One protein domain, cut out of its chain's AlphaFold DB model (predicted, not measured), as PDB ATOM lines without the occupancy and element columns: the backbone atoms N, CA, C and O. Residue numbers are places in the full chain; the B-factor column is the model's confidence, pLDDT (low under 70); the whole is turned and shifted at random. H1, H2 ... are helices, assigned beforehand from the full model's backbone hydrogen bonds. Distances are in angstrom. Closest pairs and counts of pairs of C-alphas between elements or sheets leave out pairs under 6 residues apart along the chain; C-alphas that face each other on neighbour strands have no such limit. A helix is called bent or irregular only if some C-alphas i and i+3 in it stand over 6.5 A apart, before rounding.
ATOM      1  N   PRO A  84    -137.411-203.303 310.690       75.12
ATOM      2  CA  PRO A  84    -137.967-203.352 309.345       75.12
ATOM      3  C   PRO A  84    -137.480-204.588 308.583       75.12
ATOM      4  O   PRO A  84    -136.331-204.988 308.731       75.12
ATOM      5  N   ALA A  85    -138.331-205.165 307.729       73.62
ATOM      6  CA  ALA A  85    -138.118-206.490 307.125       73.62
ATOM      7  C   ALA A  85    -136.861-206.648 306.235       73.62
ATOM      8  O   ALA A  85    -136.566-207.750 305.782       73.62
ATOM      9  N   TRP A  86    -136.151-205.557 305.956       74.00
ATOM     10  CA  TRP A  86    -134.919-205.480 305.163       74.00
ATOM     11  C   TRP A  86    -133.660-205.263 306.022       74.00
ATOM     12  O   TRP A  86    -132.552-205.256 305.492       74.00
ATOM     13  N   VAL A  87    -133.813-205.080 307.337       76.38
ATOM     14  CA  VAL A  87    -132.710-205.029 308.301       76.38
ATOM     15  C   VAL A  87    -132.502-206.431 308.866       76.38
ATOM     16  O   VAL A  87    -133.472-207.116 309.192       76.38
ATOM     17  N   SER A  88    -131.245-206.852 309.034       82.62
ATOM     18  CA  SER A  88    -130.933-208.085 309.763       82.62
ATOM     19  C   SER A  88    -131.496-208.006 311.183       82.62
ATOM     20  O   SER A  88    -131.022-207.233 312.021       82.62
ATOM     21  N   ALA A  89    -132.517-208.818 311.464       75.88
ATOM     22  CA  ALA A  89    -133.089-208.911 312.801       75.88
ATOM     23  C   ALA A  89    -132.040-209.401 313.812       75.88
ATOM     24  O   ALA A  89    -132.052-208.945 314.949       75.88
ATOM     25  N   ALA A  90    -131.104-210.262 313.392       78.06
ATOM     26  CA  ALA A  90    -130.011-210.749 314.231       78.06
ATOM     27  C   ALA A  90    -129.074-209.614 314.676       78.06
ATOM     28  O   ALA A  90    -128.790-209.502 315.864       78.06
ATOM     29  N   ASP A  91    -128.666-208.726 313.763       80.94
ATOM     30  CA  ASP A  91    -127.772-207.599 314.070       80.94
ATOM     31  C   ASP A  91    -128.459-206.608 315.021       80.94
ATOM     32  O   ASP A  91    -127.857-206.104 315.973       80.94
ATOM     33  N   VAL A  92    -129.751-206.341 314.787       81.75
ATOM     34  CA  VAL A  92    -130.556-205.490 315.670       81.75
ATOM     35  C   VAL A  92    -130.687-206.136 317.045       81.75
ATOM     36  O   VAL A  92    -130.391-205.474 318.031       81.75
ATOM     37  N   LEU A  93    -131.046-207.419 317.134       78.12
ATOM     38  CA  LEU A  93    -131.130-208.160 318.399       78.12
ATOM     39  C   LEU A  93    -129.792-208.182 319.146       78.12
ATOM     40  O   LEU A  93    -129.770-207.949 320.351       78.12
ATOM     41  N   GLN A  94    -128.678-208.396 318.444       81.00
ATOM     42  CA  GLN A  94    -127.337-208.384 319.023       81.00
ATOM     43  C   GLN A  94    -126.982-207.009 319.605       81.00
ATOM     44  O   GLN A  94    -126.426-206.935 320.700       81.00
ATOM     45  N   HIS A  95    -127.331-205.917 318.917       80.00
ATOM     46  CA  HIS A  95    -127.170-204.565 319.453       80.00
ATOM     47  C   HIS A  95    -128.126-204.275 320.619       80.00
ATOM     48  O   HIS A  95    -127.692-203.720 321.630       80.00
ATOM     49  N   LEU A  96    -129.396-204.679 320.517       80.62
ATOM     50  CA  LEU A  96    -130.388-204.513 321.580       80.62
ATOM     51  C   LEU A  96    -129.976-205.256 322.859       80.62
ATOM     52  O   LEU A  96    -130.067-204.687 323.940       80.62
ATOM     53  N   ALA A  97    -129.401-206.456 322.748       75.56
ATOM     54  CA  ALA A  97    -128.885-207.228 323.881       75.56
ATOM     55  C   ALA A  97    -127.706-206.564 324.633       75.56
ATOM     56  O   ALA A  97    -127.308-207.053 325.687       75.56
ATOM     57  N   THR A  98    -127.136-205.463 324.122       76.06
ATOM     58  CA  THR A  98    -126.108-204.664 324.829       76.06
ATOM     59  C   THR A  98    -126.671-203.466 325.603       76.06
ATOM     60  O   THR A  98    -125.910-202.662 326.141       76.06
ATOM     61  N   ILE A  99    -127.996-203.319 325.647       75.06
ATOM     62  CA  ILE A  99    -128.693-202.210 326.302       75.06
ATOM     63  C   ILE A  99    -129.022-202.548 327.752       75.06
ATOM     64  O   ILE A  99    -129.499-203.640 328.047       75.06
ATOM     65  N   VAL A 100    -128.866-201.559 328.631       74.75
ATOM     66  CA  VAL A 100    -129.481-201.559 329.962       74.75
ATOM     67  C   VAL A 100    -130.883-200.938 329.848       74.75
ATOM     68  O   VAL A 100    -130.977-199.762 329.493       74.75
ATOM     69  N   PRO A 101    -131.967-201.685 330.128       69.50
ATOM     70  CA  PRO A 101    -133.338-201.176 330.120       69.50
ATOM     71  C   PRO A 101    -133.511-199.863 330.885       69.50
ATOM     72  O   PRO A 101    -132.964-199.699 331.972       69.50
ATOM     73  N   MET A 102    -134.321-198.945 330.348       67.56
ATOM     74  CA  MET A 102    -134.675-197.660 330.983       67.56
ATOM     75  C   MET A 102    -133.498-196.710 331.289       67.56
ATOM     76  O   MET A 102    -133.720-195.641 331.862       67.56
ATOM     77  N   ALA A 103    -132.270-197.035 330.873       74.44
ATOM     78  CA  ALA A 103    -131.155-196.104 330.945       74.44
ATOM     79  C   ALA A 103    -131.464-194.835 330.133       74.44
ATOM     80  O   ALA A 103    -132.106-194.879 329.082       74.44
ATOM     81  N   SER A 104    -130.978-193.683 330.599       80.75
ATOM     82  CA  SER A 104    -131.041-192.456 329.805       80.75
ATOM     83  C   SER A 104    -130.278-192.672 328.505       80.75
ATOM     84  O   SER A 104    -129.069-192.885 328.553       80.75
ATOM     85  N   ALA A 105    -130.942-192.586 327.343       81.94
ATOM     86  CA  ALA A 105    -130.272-192.729 326.046       81.94
ATOM     87  C   ALA A 105    -128.952-191.942 325.987       81.94
ATOM     88  O   ALA A 105    -127.942-192.495 325.562       81.94
ATOM     89  N   ALA A 106    -128.945-190.710 326.506       84.50
ATOM     90  CA  ALA A 106    -127.799-189.805 326.514       84.50
ATOM     91  C   ALA A 106    -126.555-190.299 327.281       84.50
ATOM     92  O   ALA A 106    -125.490-189.729 327.067       84.50
ATOM     93  N   SER A 107    -126.672-191.324 328.135       83.75
ATOM     94  CA  SER A 107    -125.556-191.965 328.852       83.75
ATOM     95  C   SER A 107    -125.195-193.355 328.307       83.75
ATOM     96  O   SER A 107    -124.409-194.075 328.918       83.75
ATOM     97  N   THR A 108    -125.787-193.787 327.186       86.00
ATOM     98  CA  THR A 108    -125.554-195.131 326.630       86.00
ATOM     99  C   THR A 108    -124.471-195.131 325.548       86.00
ATOM    100  O   THR A 108    -124.416-194.251 324.685       86.00
ATOM    101  N   LYS A 109    -123.625-196.171 325.515       88.00
ATOM    102  CA  LYS A 109    -122.592-196.334 324.471       88.00
ATOM    103  C   LYS A 109    -123.156-196.288 323.031       88.00
ATOM    104  O   LYS A 109    -122.538-195.614 322.200       88.00
ATOM    105  N   PRO A 110    -124.314-196.909 322.704       88.06
ATOM    106  CA  PRO A 110    -124.959-196.756 321.398       88.06
ATOM    107  C   PRO A 110    -125.259-195.303 321.013       88.06
ATOM    108  O   PRO A 110    -125.013-194.926 319.869       88.06
ATOM    109  N   TYR A 111    -125.712-194.470 321.956       89.25
ATOM    110  CA  TYR A 111    -126.003-193.052 321.720       89.25
ATOM    111  C   TYR A 111    -124.751-192.246 321.384       89.25
ATOM    112  O   TYR A 111    -124.730-191.547 320.371       89.25
ATOM    113  N   HIS A 112    -123.687-192.372 322.184       90.94
ATOM    114  CA  HIS A 112    -122.430-191.666 321.910       90.94
ATOM    115  C   HIS A 112    -121.825-192.096 320.566       90.94
ATOM    116  O   HIS A 112    -121.348-191.255 319.805       90.94
ATOM    117  N   THR A 113    -121.922-193.389 320.241       90.94
ATOM    118  CA  THR A 113    -121.436-193.950 318.971       90.94
ATOM    119  C   THR A 113    -122.237-193.399 317.789       90.94
ATOM    120  O   THR A 113    -121.651-192.872 316.845       90.94
ATOM    121  N   LEU A 114    -123.574-193.441 317.860       91.12
ATOM    122  CA  LEU A 114    -124.459-192.887 316.834       91.12
ATOM    123  C   LEU A 114    -124.193-191.391 316.620       91.12
ATOM    124  O   LEU A 114    -123.981-190.960 315.490       91.12
ATOM    125  N   LYS A 115    -124.122-190.610 317.702       92.69
ATOM    126  CA  LYS A 115    -123.853-189.169 317.653       92.69
ATOM    127  C   LYS A 115    -122.492-188.841 317.028       92.69
ATOM    128  O   LYS A 115    -122.389-187.885 316.262       92.69
ATOM    129  N   ALA A 116    -121.455-189.635 317.302       92.12
ATOM    130  CA  ALA A 116    -120.142-189.466 316.678       92.12
ATOM    131  C   ALA A 116    -120.185-189.719 315.158       92.12
ATOM    132  O   ALA A 116    -119.603-188.947 314.394       92.12
ATOM    133  N   VAL A 117    -120.912-190.751 314.707       91.25
ATOM    134  CA  VAL A 117    -121.107-191.027 313.272       91.25
ATOM    135  C   VAL A 117    -121.925-189.915 312.603       91.25
ATOM    136  O   VAL A 117    -121.529-189.436 311.542       91.25
ATOM    137  N   LEU A 118    -122.999-189.430 313.237       92.81
ATOM    138  CA  LEU A 118    -123.798-188.313 312.714       92.81
ATOM    139  C   LEU A 118    -122.980-187.015 312.618       92.81
ATOM    140  O   LEU A 118    -123.014-186.361 311.582       92.81
ATOM    141  N   LYS A 119    -122.158-186.680 313.625       93.31
ATOM    142  CA  LYS A 119    -121.251-185.516 313.561       93.31
ATOM    143  C   LYS A 119    -120.279-185.616 312.375       93.31
ATOM    144  O   LYS A 119    -120.090-184.628 311.666       93.31
ATOM    145  N   LYS A 120    -119.704-186.802 312.122       91.38
ATOM    146  CA  LYS A 120    -118.847-187.057 310.947       91.38
ATOM    147  C   LYS A 120    -119.620-186.929 309.628       91.38
ATOM    148  O   LYS A 120    -119.110-186.308 308.699       91.38
ATOM    149  N   ALA A 121    -120.845-187.460 309.556       90.31
ATOM    150  CA  ALA A 121    -121.722-187.338 308.389       90.31
ATOM    151  C   ALA A 121    -122.024-185.870 308.057       90.31
ATOM    152  O   ALA A 121    -121.841-185.449 306.915       90.31
ATOM    153  N   THR A 122    -122.419-185.083 309.062       92.50
ATOM    154  CA  THR A 122    -122.706-183.653 308.911       92.50
ATOM    155  C   THR A 122    -121.475-182.889 308.442       92.50
ATOM    156  O   THR A 122    -121.578-182.121 307.493       92.50
ATOM    157  N   HIS A 123    -120.305-183.140 309.040       91.94
ATOM    158  CA  HIS A 123    -119.051-182.486 308.662       91.94
ATOM    159  C   HIS A 123    -118.642-182.795 307.209       91.94
ATOM    160  O   HIS A 123    -118.399-181.870 306.430       91.94
ATOM    161  N   ALA A 124    -118.657-184.072 306.807       88.94
ATOM    162  CA  ALA A 124    -118.373-184.483 305.430       88.94
ATOM    163  C   ALA A 124    -119.369-183.870 304.427       88.94
ATOM    164  O   ALA A 124    -118.968-183.348 303.387       88.94
ATOM    165  N   GLY A 125    -120.662-183.877 304.766       88.62
ATOM    166  CA  GLY A 125    -121.712-183.261 303.960       88.62
ATOM    167  C   GLY A 125    -121.549-181.748 303.814       88.62
ATOM    168  O   GLY A 125    -121.670-181.233 302.703       88.62
ATOM    169  N   THR A 126    -121.196-181.031 304.888       89.75
ATOM    170  CA  THR A 126    -120.928-179.585 304.823       89.75
ATOM    171  C   THR A 126    -119.694-179.253 303.990       89.75
ATOM    172  O   THR A 126    -119.769-178.341 303.172       89.75
ATOM    173  N   HIS A 127    -118.598-180.015 304.110       89.25
ATOM    174  CA  HIS A 127    -117.399-179.803 303.288       89.25
ATOM    175  C   HIS A 127    -117.658-180.048 301.798       89.25
ATOM    176  O   HIS A 127    -117.179-179.292 300.958       89.25
ATOM    177  N   ALA A 128    -118.462-181.057 301.458       86.25
ATOM    178  CA  ALA A 128    -118.851-181.323 300.077       86.25
ATOM    179  C   ALA A 128    -120.020-180.445 299.574       86.25
ATOM    180  O   ALA A 128    -120.500-180.639 298.456       86.25
ATOM    181  N   GLY A 129    -120.518-179.505 300.387       86.19
ATOM    182  CA  GLY A 129    -121.652-178.637 300.049       86.19
ATOM    183  C   GLY A 129    -122.976-179.376 299.815       86.19
ATOM    184  O   GLY A 129    -123.836-178.855 299.110       86.19
ATOM    185  N   TRP A 130    -123.131-180.593 300.352       83.75
ATOM    186  CA  TRP A 130    -124.279-181.493 300.154       83.75
ATOM    187  C   TRP A 130    -124.675-181.747 298.687       83.75
ATOM    188  O   TRP A 130    -125.828-182.086 298.413       83.75
ATOM    189  N   LYS A 131    -123.738-181.602 297.740       79.75
ATOM    190  CA  LYS A 131    -124.012-181.776 296.307       79.75
ATOM    191  C   LYS A 131    -124.466-183.205 295.978       79.75
ATOM    192  O   LYS A 131    -124.040-184.169 296.613       79.75
ATOM    193  N   ASP A 132    -125.304-183.340 294.949       70.38
ATOM    194  CA  ASP A 132    -125.874-184.621 294.499       70.38
ATOM    195  C   ASP A 132    -124.803-185.665 294.109       70.38
ATOM    196  O   ASP A 132    -125.043-186.865 294.237       70.38
ATOM    197  N   ASP A 133    -123.630-185.213 293.660       68.44
ATOM    198  CA  ASP A 133    -122.483-185.997 293.186       68.44
ATOM    199  C   ASP A 133    -121.423-186.292 294.268       68.44
ATOM    200  O   ASP A 133    -120.517-187.093 294.042       68.44
ATOM    201  N   ALA A 134    -121.557-185.714 295.468       67.12
ATOM    202  CA  ALA A 134    -120.535-185.690 296.524       67.12
ATOM    203  C   ALA A 134    -120.047-187.058 297.055       67.12
ATOM    204  O   ALA A 134    -119.068-187.101 297.800       67.12
ATOM    205  N   ASN A 135    -120.729-188.165 296.722       69.06
ATOM    206  CA  ASN A 135    -120.378-189.546 297.091       69.06
ATOM    207  C   ASN A 135    -119.933-189.697 298.563       69.06
ATOM    208  O   ASN A 135    -118.850-190.212 298.858       69.06
ATOM    209  N   LEU A 136    -120.766-189.197 299.483       77.88
ATOM    210  CA  LEU A 136    -120.420-189.001 300.892       77.88
ATOM    211  C   LEU A 136    -119.982-190.309 301.571       77.88
ATOM    212  O   LEU A 136    -120.783-191.206 301.845       77.88
ATOM    213  N   ARG A 137    -118.686-190.401 301.892       68.31
ATOM    214  CA  ARG A 137    -118.070-191.563 302.550       68.31
ATOM    215  C   ARG A 137    -118.193-191.479 304.074       68.31
ATOM    216  O   ARG A 137    -117.194-191.390 304.781       68.31
ATOM    217  N   CYS A 138    -119.420-191.512 304.589       70.19
ATOM    218  CA  CYS A 138    -119.625-191.711 306.024       70.19
ATOM    219  C   CYS A 138    -119.336-193.170 306.423       70.19
ATOM    220  O   CYS A 138    -119.573-194.093 305.636       70.19
ATOM    221  N   GLN A 139    -118.881-193.391 307.663       75.00
ATOM    222  CA  GLN A 139    -118.946-194.721 308.276       75.00
ATOM    223  C   GLN A 139    -120.411-195.193 308.279       75.00
ATOM    224  O   GLN A 139    -121.305-194.381 308.532       75.00
ATOM    225  N   PRO A 140    -120.693-196.472 307.978       72.38
ATOM    226  CA  PRO A 140    -122.066-196.938 307.895       72.38
ATOM    227  C   PRO A 140    -122.756-196.780 309.249       72.38
ATOM    228  O   PRO A 140    -122.268-197.303 310.247       72.38
ATOM    229  N   VAL A 141    -123.888-196.069 309.283       79.19
ATOM    230  CA  VAL A 141    -124.741-195.973 310.476       79.19
ATOM    231  C   VAL A 141    -125.365-197.354 310.709       79.19
ATOM    232  O   VAL A 141    -126.231-197.750 309.923       79.19
ATOM    233  N   PRO A 142    -124.971-198.113 311.749       81.50
ATOM    234  CA  PRO A 142    -125.548-199.423 311.996       81.50
ATOM    235  C   PRO A 142    -126.958-199.213 312.538       81.50
ATOM    236  O   PRO A 142    -127.149-198.588 313.583       81.50
ATOM    237  N   LEU A 143    -127.961-199.732 311.835       83.31
ATOM    238  CA  LEU A 143    -129.370-199.495 312.163       83.31
ATOM    239  C   LEU A 143    -129.737-200.051 313.547       83.31
ATOM    240  O   LEU A 143    -130.554-199.461 314.250       83.31
ATOM    241  N   GLY A 144    -129.048-201.103 314.002       84.56
ATOM    242  CA  GLY A 144    -129.121-201.589 315.382       84.56
ATOM    243  C   GLY A 144    -128.821-200.517 316.439       84.56
ATOM    244  O   GLY A 144    -129.465-200.522 317.483       84.56
ATOM    245  N   LEU A 145    -127.940-199.541 316.166       87.88
ATOM    246  CA  LEU A 145    -127.707-198.410 317.076       87.88
ATOM    247  C   LEU A 145    -128.896-197.441 317.115       87.88
ATOM    248  O   LEU A 145    -129.217-196.932 318.184       87.88
ATOM    249  N   LEU A 146    -129.578-197.209 315.988       87.94
ATOM    250  CA  LEU A 146    -130.795-196.387 315.952       87.94
ATOM    251  C   LEU A 146    -131.925-197.041 316.759       87.94
ATOM    252  O   LEU A 146    -132.551-196.368 317.579       87.94
ATOM    253  N   TYR A 147    -132.145-198.352 316.607       85.12
ATOM    254  CA  TYR A 147    -133.105-199.078 317.450       85.12
ATOM    255  C   TYR A 147    -132.682-199.083 318.919       85.12
ATOM    256  O   TYR A 147    -133.524-198.870 319.788       85.12
ATOM    257  N   ALA A 148    -131.387-199.226 319.208       85.56
ATOM    258  CA  ALA A 148    -130.886-199.191 320.576       85.56
ATOM    259  C   ALA A 148    -131.095-197.836 321.262       85.56
ATOM    260  O   ALA A 148    -131.523-197.772 322.414       85.56
ATOM    261  N   VAL A 149    -130.842-196.739 320.553       87.19
ATOM    262  CA  VAL A 149    -131.093-195.385 321.059       87.19
ATOM    263  C   VAL A 149    -132.591-195.116 321.221       87.19
ATOM    264  O   VAL A 149    -132.973-194.446 322.176       87.19
ATOM    265  N   LYS A 150    -133.439-195.680 320.350       84.00
ATOM    266  CA  LYS A 150    -134.901-195.599 320.467       84.00
ATOM    267  C   LYS A 150    -135.440-196.360 321.683       84.00
ATOM    268  O   LYS A 150    -136.248-195.804 322.413       84.00
ATOM    269  N   VAL A 151    -134.965-197.579 321.952       79.19
ATOM    270  CA  VAL A 151    -135.361-198.359 323.145       79.19
ATOM    271  C   VAL A 151    -135.008-197.618 324.443       79.19
ATOM    272  O   VAL A 151    -135.825-197.542 325.354       79.19
ATOM    273  N   ASN A 152    -133.837-196.975 324.497       78.31
ATOM    274  CA  ASN A 152    -133.446-196.091 325.609       78.31
ATOM    275  C   ASN A 152    -134.093-194.690 325.557       78.31
ATOM    276  O   ASN A 152    -133.847-193.838 326.419       78.31
ATOM    277  N   GLY A 153    -134.881-194.410 324.518       69.75
ATOM    278  CA  GLY A 153    -135.578-193.150 324.322       69.75
ATOM    279  C   GLY A 153    -136.571-192.914 325.452       69.75
ATOM    280  O   GLY A 153    -137.364-193.791 325.784       69.75
ATOM    281  N   SER A 154    -136.520-191.725 326.057       58.69
ATOM    282  CA  SER A 154    -137.279-191.356 327.261       58.69
ATOM    283  C   SER A 154    -137.173-192.381 328.405       58.69
ATOM    284  O   SER A 154    -137.988-193.298 328.532       58.69
ATOM    285  N   ALA A 155    -136.211-192.167 329.311       55.25
ATOM    286  CA  ALA A 155    -135.958-193.013 330.489       55.25
ATOM    287  C   ALA A 155    -137.210-193.302 331.350       55.25
ATOM    288  O   ALA A 155    -137.295-194.334 332.008       55.25
ATOM    289  N   GLN A 156    -138.224-192.429 331.306       54.00
ATOM    290  CA  GLN A 156    -139.502-192.625 331.997       54.00
ATOM    291  C   GLN A 156    -140.356-193.775 331.433       54.00
ATOM    292  O   GLN A 156    -141.293-194.203 332.106       54.00
ATOM    293  N   LYS A 157    -140.097-194.236 330.199       54.00
ATOM    294  CA  LYS A 157    -140.961-195.201 329.496       54.00
ATOM    295  C   LYS A 157    -140.273-196.467 328.979       54.00
ATOM    296  O   LYS A 157    -140.986-197.414 328.671       54.00
ATOM    297  N   GLY A 158    -138.941-196.508 328.877       53.66
ATOM    298  CA  GLY A 158    -138.173-197.720 328.519       53.66
ATOM    299  C   GLY A 158    -138.413-198.304 327.115       53.66
ATOM    300  O   GLY A 158    -137.937-199.396 326.822       53.66
ATOM    301  N   ALA A 159    -139.184-197.597 326.286       58.09
ATOM    302  CA  ALA A 159    -139.610-197.963 324.933       58.09
ATOM    303  C   ALA A 159    -140.017-196.696 324.140       58.09
ATOM    304  O   ALA A 159    -140.995-196.689 323.388       58.09
ATOM    305  N   GLY A 160    -139.382-195.560 324.444       61.78
ATOM    306  CA  GLY A 160    -139.894-194.245 324.073       61.78
ATOM    307  C   GLY A 160    -139.548-193.781 322.662       61.78
ATOM    308  O   GLY A 160    -139.041-194.508 321.805       61.78
ATOM    309  N   ASP A 161    -139.863-192.513 322.420       75.00
ATOM    310  CA  ASP A 161    -139.557-191.842 321.165       75.00
ATOM    311  C   ASP A 161    -138.050-191.590 321.020       75.00
ATOM    312  O   ASP A 161    -137.315-191.483 322.007       75.00
ATOM    313  N   MET A 162    -137.594-191.453 319.772       84.06
ATOM    314  CA  MET A 162    -136.214-191.061 319.481       84.06
ATOM    315  C   MET A 162    -135.896-189.744 320.216       84.06
ATOM    316  O   MET A 162    -136.669-188.791 320.080       84.06
ATOM    317  N   PRO A 163    -134.792-189.651 320.988       86.25
ATOM    318  CA  PRO A 163    -134.442-188.424 321.695       86.25
ATOM    319  C   PRO A 163    -134.386-187.235 320.719       86.25
ATOM    320  O   PRO A 163    -133.668-187.352 319.725       86.25
ATOM    321  N   PRO A 164    -135.060-186.093 320.984       88.50
ATOM    322  CA  PRO A 164    -135.196-184.996 320.015       88.50
ATOM    323  C   PRO A 164    -133.872-184.551 319.387       88.50
ATOM    324  O   PRO A 164    -133.787-184.378 318.178       88.50
ATOM    325  N   LYS A 165    -132.809-184.505 320.197       90.19
ATOM    326  CA  LYS A 165    -131.446-184.170 319.772       90.19
ATOM    327  C   LYS A 165    -130.860-185.124 318.722       90.19
ATOM    328  O   LYS A 165    -130.137-184.683 317.844       90.19
ATOM    329  N   ILE A 166    -131.183-186.418 318.776       91.44
ATOM    330  CA  ILE A 166    -130.767-187.389 317.747       91.44
ATOM    331  C   ILE A 166    -131.588-187.195 316.472       91.44
ATOM    332  O   ILE A 166    -131.055-187.333 315.376       91.44
ATOM    333  N   THR A 167    -132.863-186.833 316.596       91.69
ATOM    334  CA  THR A 167    -133.725-186.474 315.463       91.69
ATOM    335  C   THR A 167    -133.220-185.206 314.755       91.69
ATOM    336  O   THR A 167    -133.187-185.158 313.528       91.69
ATOM    337  N   GLU A 168    -132.757-184.213 315.520       93.56
ATOM    338  CA  GLU A 168    -132.071-183.008 315.033       93.56
ATOM    339  C   GLU A 168    -130.725-183.347 314.366       93.56
ATOM    340  O   GLU A 168    -130.494-182.933 313.229       93.56
ATOM    341  N   ASP A 169    -129.873-184.152 315.015       93.31
ATOM    342  CA  ASP A 169    -128.579-184.597 314.473       93.31
ATOM    343  C   ASP A 169    -128.759-185.386 313.149       93.31
ATOM    344  O   ASP A 169    -127.999-185.191 312.197       93.31
ATOM    345  N   LEU A 170    -129.797-186.230 313.041       93.12
ATOM    346  CA  LEU A 170    -130.173-186.941 311.807       93.12
ATOM    347  C   LEU A 170    -130.599-185.978 310.690       93.12
ATOM    348  O   LEU A 170    -130.156-186.129 309.550       93.12
ATOM    349  N   ALA A 171    -131.432-184.981 311.000       92.56
ATOM    350  CA  ALA A 171    -131.881-183.983 310.029       92.56
ATOM    351  C   ALA A 171    -130.729-183.076 309.550       92.56
ATOM    352  O   ALA A 171    -130.651-182.741 308.362       92.56
ATOM    353  N   ALA A 172    -129.797-182.727 310.443       92.06
ATOM    354  CA  ALA A 172    -128.567-182.009 310.108       92.06
ATOM    355  C   ALA A 172    -127.658-182.828 309.172       92.06
ATOM    356  O   ALA A 172    -127.090-182.273 308.231       92.06
ATOM    357  N   ALA A 173    -127.598-184.149 309.367       91.88
ATOM    358  CA  ALA A 173    -126.887-185.086 308.499       91.88
ATOM    359  C   ALA A 173    -127.660-185.488 307.219       91.88
ATOM    360  O   ALA A 173    -127.159-186.298 306.440       91.88
ATOM    361  N   LYS A 174    -128.879-184.977 306.978       91.12
ATOM    362  CA  LYS A 174    -129.766-185.418 305.873       91.12
ATOM    363  C   LYS A 174    -130.041-186.935 305.876       91.12
ATOM    364  O   LYS A 174    -130.183-187.550 304.819       91.12
ATOM    365  N   LEU A 175    -130.081-187.536 307.065       91.31
ATOM    366  CA  LEU A 175    -130.310-188.963 307.332       91.31
ATOM    367  C   LEU A 175    -131.648-189.223 308.053       91.31
ATOM    368  O   LEU A 175    -131.906-190.326 308.529       91.31
ATOM    369  N   ASP A 176    -132.531-188.227 308.107       90.81
ATOM    370  CA  ASP A 176    -133.887-188.297 308.668       90.81
ATOM    371  C   ASP A 176    -134.796-189.325 307.967       90.81
ATOM    372  O   ASP A 176    -135.737-189.844 308.566       90.81
ATOM    373  N   TRP A 177    -134.480-189.695 306.727       88.88
ATOM    374  CA  TRP A 177    -135.137-190.781 305.999       88.88
ATOM    375  C   TRP A 177    -134.878-192.179 306.602       88.88
ATOM    376  O   TRP A 177    -135.686-193.075 306.374       88.88
ATOM    377  N   LEU A 178    -133.823-192.372 307.416       87.31
ATOM    378  CA  LEU A 178    -133.525-193.652 308.091       87.31
ATOM    379  C   LEU A 178    -134.534-194.023 309.193       87.31
ATOM    380  O   LEU A 178    -134.611-195.184 309.592       87.31
ATOM    381  N   ILE A 179    -135.270-193.041 309.725       84.50
ATOM    382  CA  ILE A 179    -136.291-193.248 310.769       84.50
ATOM    383  C   ILE A 179    -137.724-193.235 310.214       84.50
ATOM    384  O   ILE A 179    -138.675-193.414 310.976       84.50
ATOM    385  N   GLN A 180    -137.880-193.022 308.905       83.50
ATOM    386  CA  GLN A 180    -139.162-193.050 308.201       83.50
ATOM    387  C   GLN A 180    -139.488-194.471 307.719       83.50
ATOM    388  O   GLN A 180    -138.613-195.329 307.599       83.50
ATOM    389  N   ASP A 181    -140.764-194.730 307.439       76.75
ATOM    390  CA  ASP A 181    -141.182-195.987 306.814       76.75
ATOM    391  C   ASP A 181    -140.600-196.052 305.383       76.75
ATOM    392  O   ASP A 181    -140.759-195.084 304.637       76.75
ATOM    393  N   PRO A 182    -139.932-197.142 304.954       76.44
ATOM    394  CA  PRO A 182    -139.327-197.237 303.620       76.44
ATOM    395  C   PRO A 182    -140.295-196.952 302.468       76.44
ATOM    396  O   PRO A 182    -139.882-196.480 301.412       76.44
ATOM    397  N   SER A 183    -141.587-197.223 302.676       77.00
ATOM    398  CA  SER A 183    -142.648-196.948 301.702       77.00
ATOM    399  C   SER A 183    -142.911-195.451 301.475       77.00
ATOM    400  O   SER A 183    -143.494-195.085 300.453       77.00
ATOM    401  N   THR A 184    -142.484-194.590 302.405       80.88
ATOM    402  CA  THR A 184    -142.652-193.128 302.364       80.88
ATOM    403  C   THR A 184    -141.328-192.360 302.378       80.88
ATOM    404  O   THR A 184    -141.316-191.179 302.030       80.88
ATOM    405  N   SER A 185    -140.212-193.007 302.730       82.00
ATOM    406  CA  SER A 185    -138.895-192.378 302.825       82.00
ATOM    407  C   SER A 185    -138.374-191.909 301.460       82.00
ATOM    408  O   SER A 185    -138.166-192.716 300.550       82.00
ATOM    409  N   VAL A 186    -138.089-190.612 301.328       85.75
ATOM    410  CA  VAL A 186    -137.433-190.041 300.142       85.75
ATOM    411  C   VAL A 186    -135.939-189.907 300.421       85.75
ATOM    412  O   VAL A 186    -135.522-189.049 301.192       85.75
ATOM    413  N   ILE A 187    -135.125-190.750 299.782       87.12
ATOM    414  CA  ILE A 187    -133.668-190.750 299.971       87.12
ATOM    415  C   ILE A 187    -133.046-189.577 299.189       87.12
ATOM    416  O   ILE A 187    -133.201-189.525 297.962       87.12
ATOM    417  N   PRO A 188    -132.320-188.646 299.841       85.88
ATOM    418  CA  PRO A 188    -131.609-187.568 299.156       85.88
ATOM    419  C   PRO A 188    -130.562-188.115 298.180       85.88
ATOM    420  O   PRO A 188    -129.878-189.099 298.465       85.88
ATOM    421  N   ARG A 189    -130.395-187.458 297.027       83.81
ATOM    422  CA  ARG A 189    -129.510-187.931 295.946       83.81
ATOM    423  C   ARG A 189    -128.056-188.116 296.391       83.81
ATOM    424  O   ARG A 189    -127.481-189.156 296.090       83.81
ATOM    425  N   CYS A 190    -127.522-187.188 297.184       85.19
ATOM    426  CA  CYS A 190    -126.177-187.264 297.768       85.19
ATOM    427  C   CYS A 190    -125.938-188.514 298.647       85.19
ATOM    428  O   CYS A 190    -124.802-188.968 298.777       85.19
ATOM    429  N   TRP A 191    -127.003-189.115 299.195       87.19
ATOM    430  CA  TRP A 191    -126.963-190.371 299.952       87.19
ATOM    431  C   TRP A 191    -127.277-191.617 299.115       87.19
ATOM    432  O   TRP A 191    -127.098-192.736 299.596       87.19
ATOM    433  N   ARG A 192    -127.713-191.471 297.859       85.69
ATOM    434  CA  ARG A 192    -128.209-192.586 297.038       85.69
ATOM    435  C   ARG A 192    -127.155-193.665 296.799       85.69
ATOM    436  O   ARG A 192    -127.452-194.842 296.972       85.69
ATOM    437  N   THR A 193    -125.927-193.285 296.449       83.44
ATOM    438  CA  THR A 193    -124.819-194.232 296.211       83.44
ATOM    439  C   THR A 193    -124.475-195.030 297.470       83.44
ATOM    440  O   THR A 193    -124.234-196.236 297.395       83.44
ATOM    441  N   TRP A 194    -124.508-194.378 298.637       85.06
ATOM    442  CA  TRP A 194    -124.332-195.030 299.936       85.06
ATOM    443  C   TRP A 194    -125.490-195.997 300.226       85.06
ATOM    444  O   TRP A 194    -125.259-197.169 300.512       85.06
ATOM    445  N   ALA A 195    -126.734-195.545 300.052       86.19
ATOM    446  CA  ALA A 195    -127.931-196.345 300.294       86.19
ATOM    447  C   ALA A 195    -128.013-197.581 299.375       86.19
ATOM    448  O   ALA A 195    -128.371-198.660 299.841       86.19
ATOM    449  N   ILE A 196    -127.609-197.460 298.102       85.25
ATOM    450  CA  ILE A 196    -127.480-198.594 297.169       85.25
ATOM    451  C   ILE A 196    -126.399-199.570 297.653       85.25
ATOM    452  O   ILE A 196    -126.664-200.764 297.740       85.25
ATOM    453  N   ARG A 197    -125.200-199.082 298.017       83.00
ATOM    454  CA  ARG A 197    -124.098-199.931 298.513       83.00
ATOM    455  C   ARG A 197    -124.484-200.728 299.763       83.00
ATOM    456  O   ARG A 197    -124.018-201.850 299.934       83.00
ATOM    457  N   HIS A 198    -125.325-200.155 300.620       78.56
ATOM    458  CA  HIS A 198    -125.827-200.792 301.837       78.56
ATOM    459  C   HIS A 198    -127.194-201.482 301.658       78.56
ATOM    460  O   HIS A 198    -127.845-201.800 302.649       78.56
ATOM    461  N   ASN A 199    -127.613-201.750 300.413       78.75
ATOM    462  CA  ASN A 199    -128.836-202.486 300.056       78.75
ATOM    463  C   ASN A 199    -130.134-201.928 300.677       78.75
ATOM    464  O   ASN A 199    -131.083-202.673 300.928       78.75
TER     465      ASN A 199
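This is residues 84 to 199 of the 602 residues of an uncharacterized protein of Microdochium bolleyi (UniProt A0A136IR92). One long helix, H2, makes one side of the body, with H4 alongside it and H3 crossing near its beginning. H1 crosses H3, and H6 sits beyond loops at another end. The 116 printed residues, all helix in class, have six named helices, half of the residues; the whole is compact, radius of gyration of the C-alphas 14.2 A, spans 42 by 27 by 22 A.

Find H1, residues 89 to 96: it touches H3, residues 143 to 151, at a steep tilt of 50 degrees, closest C-alphas Val 92 and Gly 144, 4.2 A. H2, residues 109 to 127, touches H3 with residues 110 to 114 alone, closest C-alphas Pro 110 and Leu 145, 5.4 A. With residues 115 to 122 alone it touches H4, residues 164 to 172, at a shallow tilt of 28 degrees, the same way, closest C-alphas Thr 122 and Ala 172, 6.2 A. H5, residues 176 to 179, is near H3; H6, residues 189 to 197, touches no helix. Every O i to N i+4 pair is within hydrogen-bond range in H1 to H4, 3 of 5 in H6; H5 is too short for one.

Find C-alpha 89 at (-133.089, -208.911, 312.801), where H1 begins; H2 runs 27.4 A from first to last C-alpha; H6 is irregular, with C-alphas 190 and 193 7.3 A apart, and it ends at C-alpha 197 at (-124.098, -199.931, 298.513).

The printed part has no cut; the links H1 to H2, H2 to H3 and H3 to H4 are long. Look for pLDDT under 70 at residues 101 to 102, 133 to 135, 137 and 153 to 160.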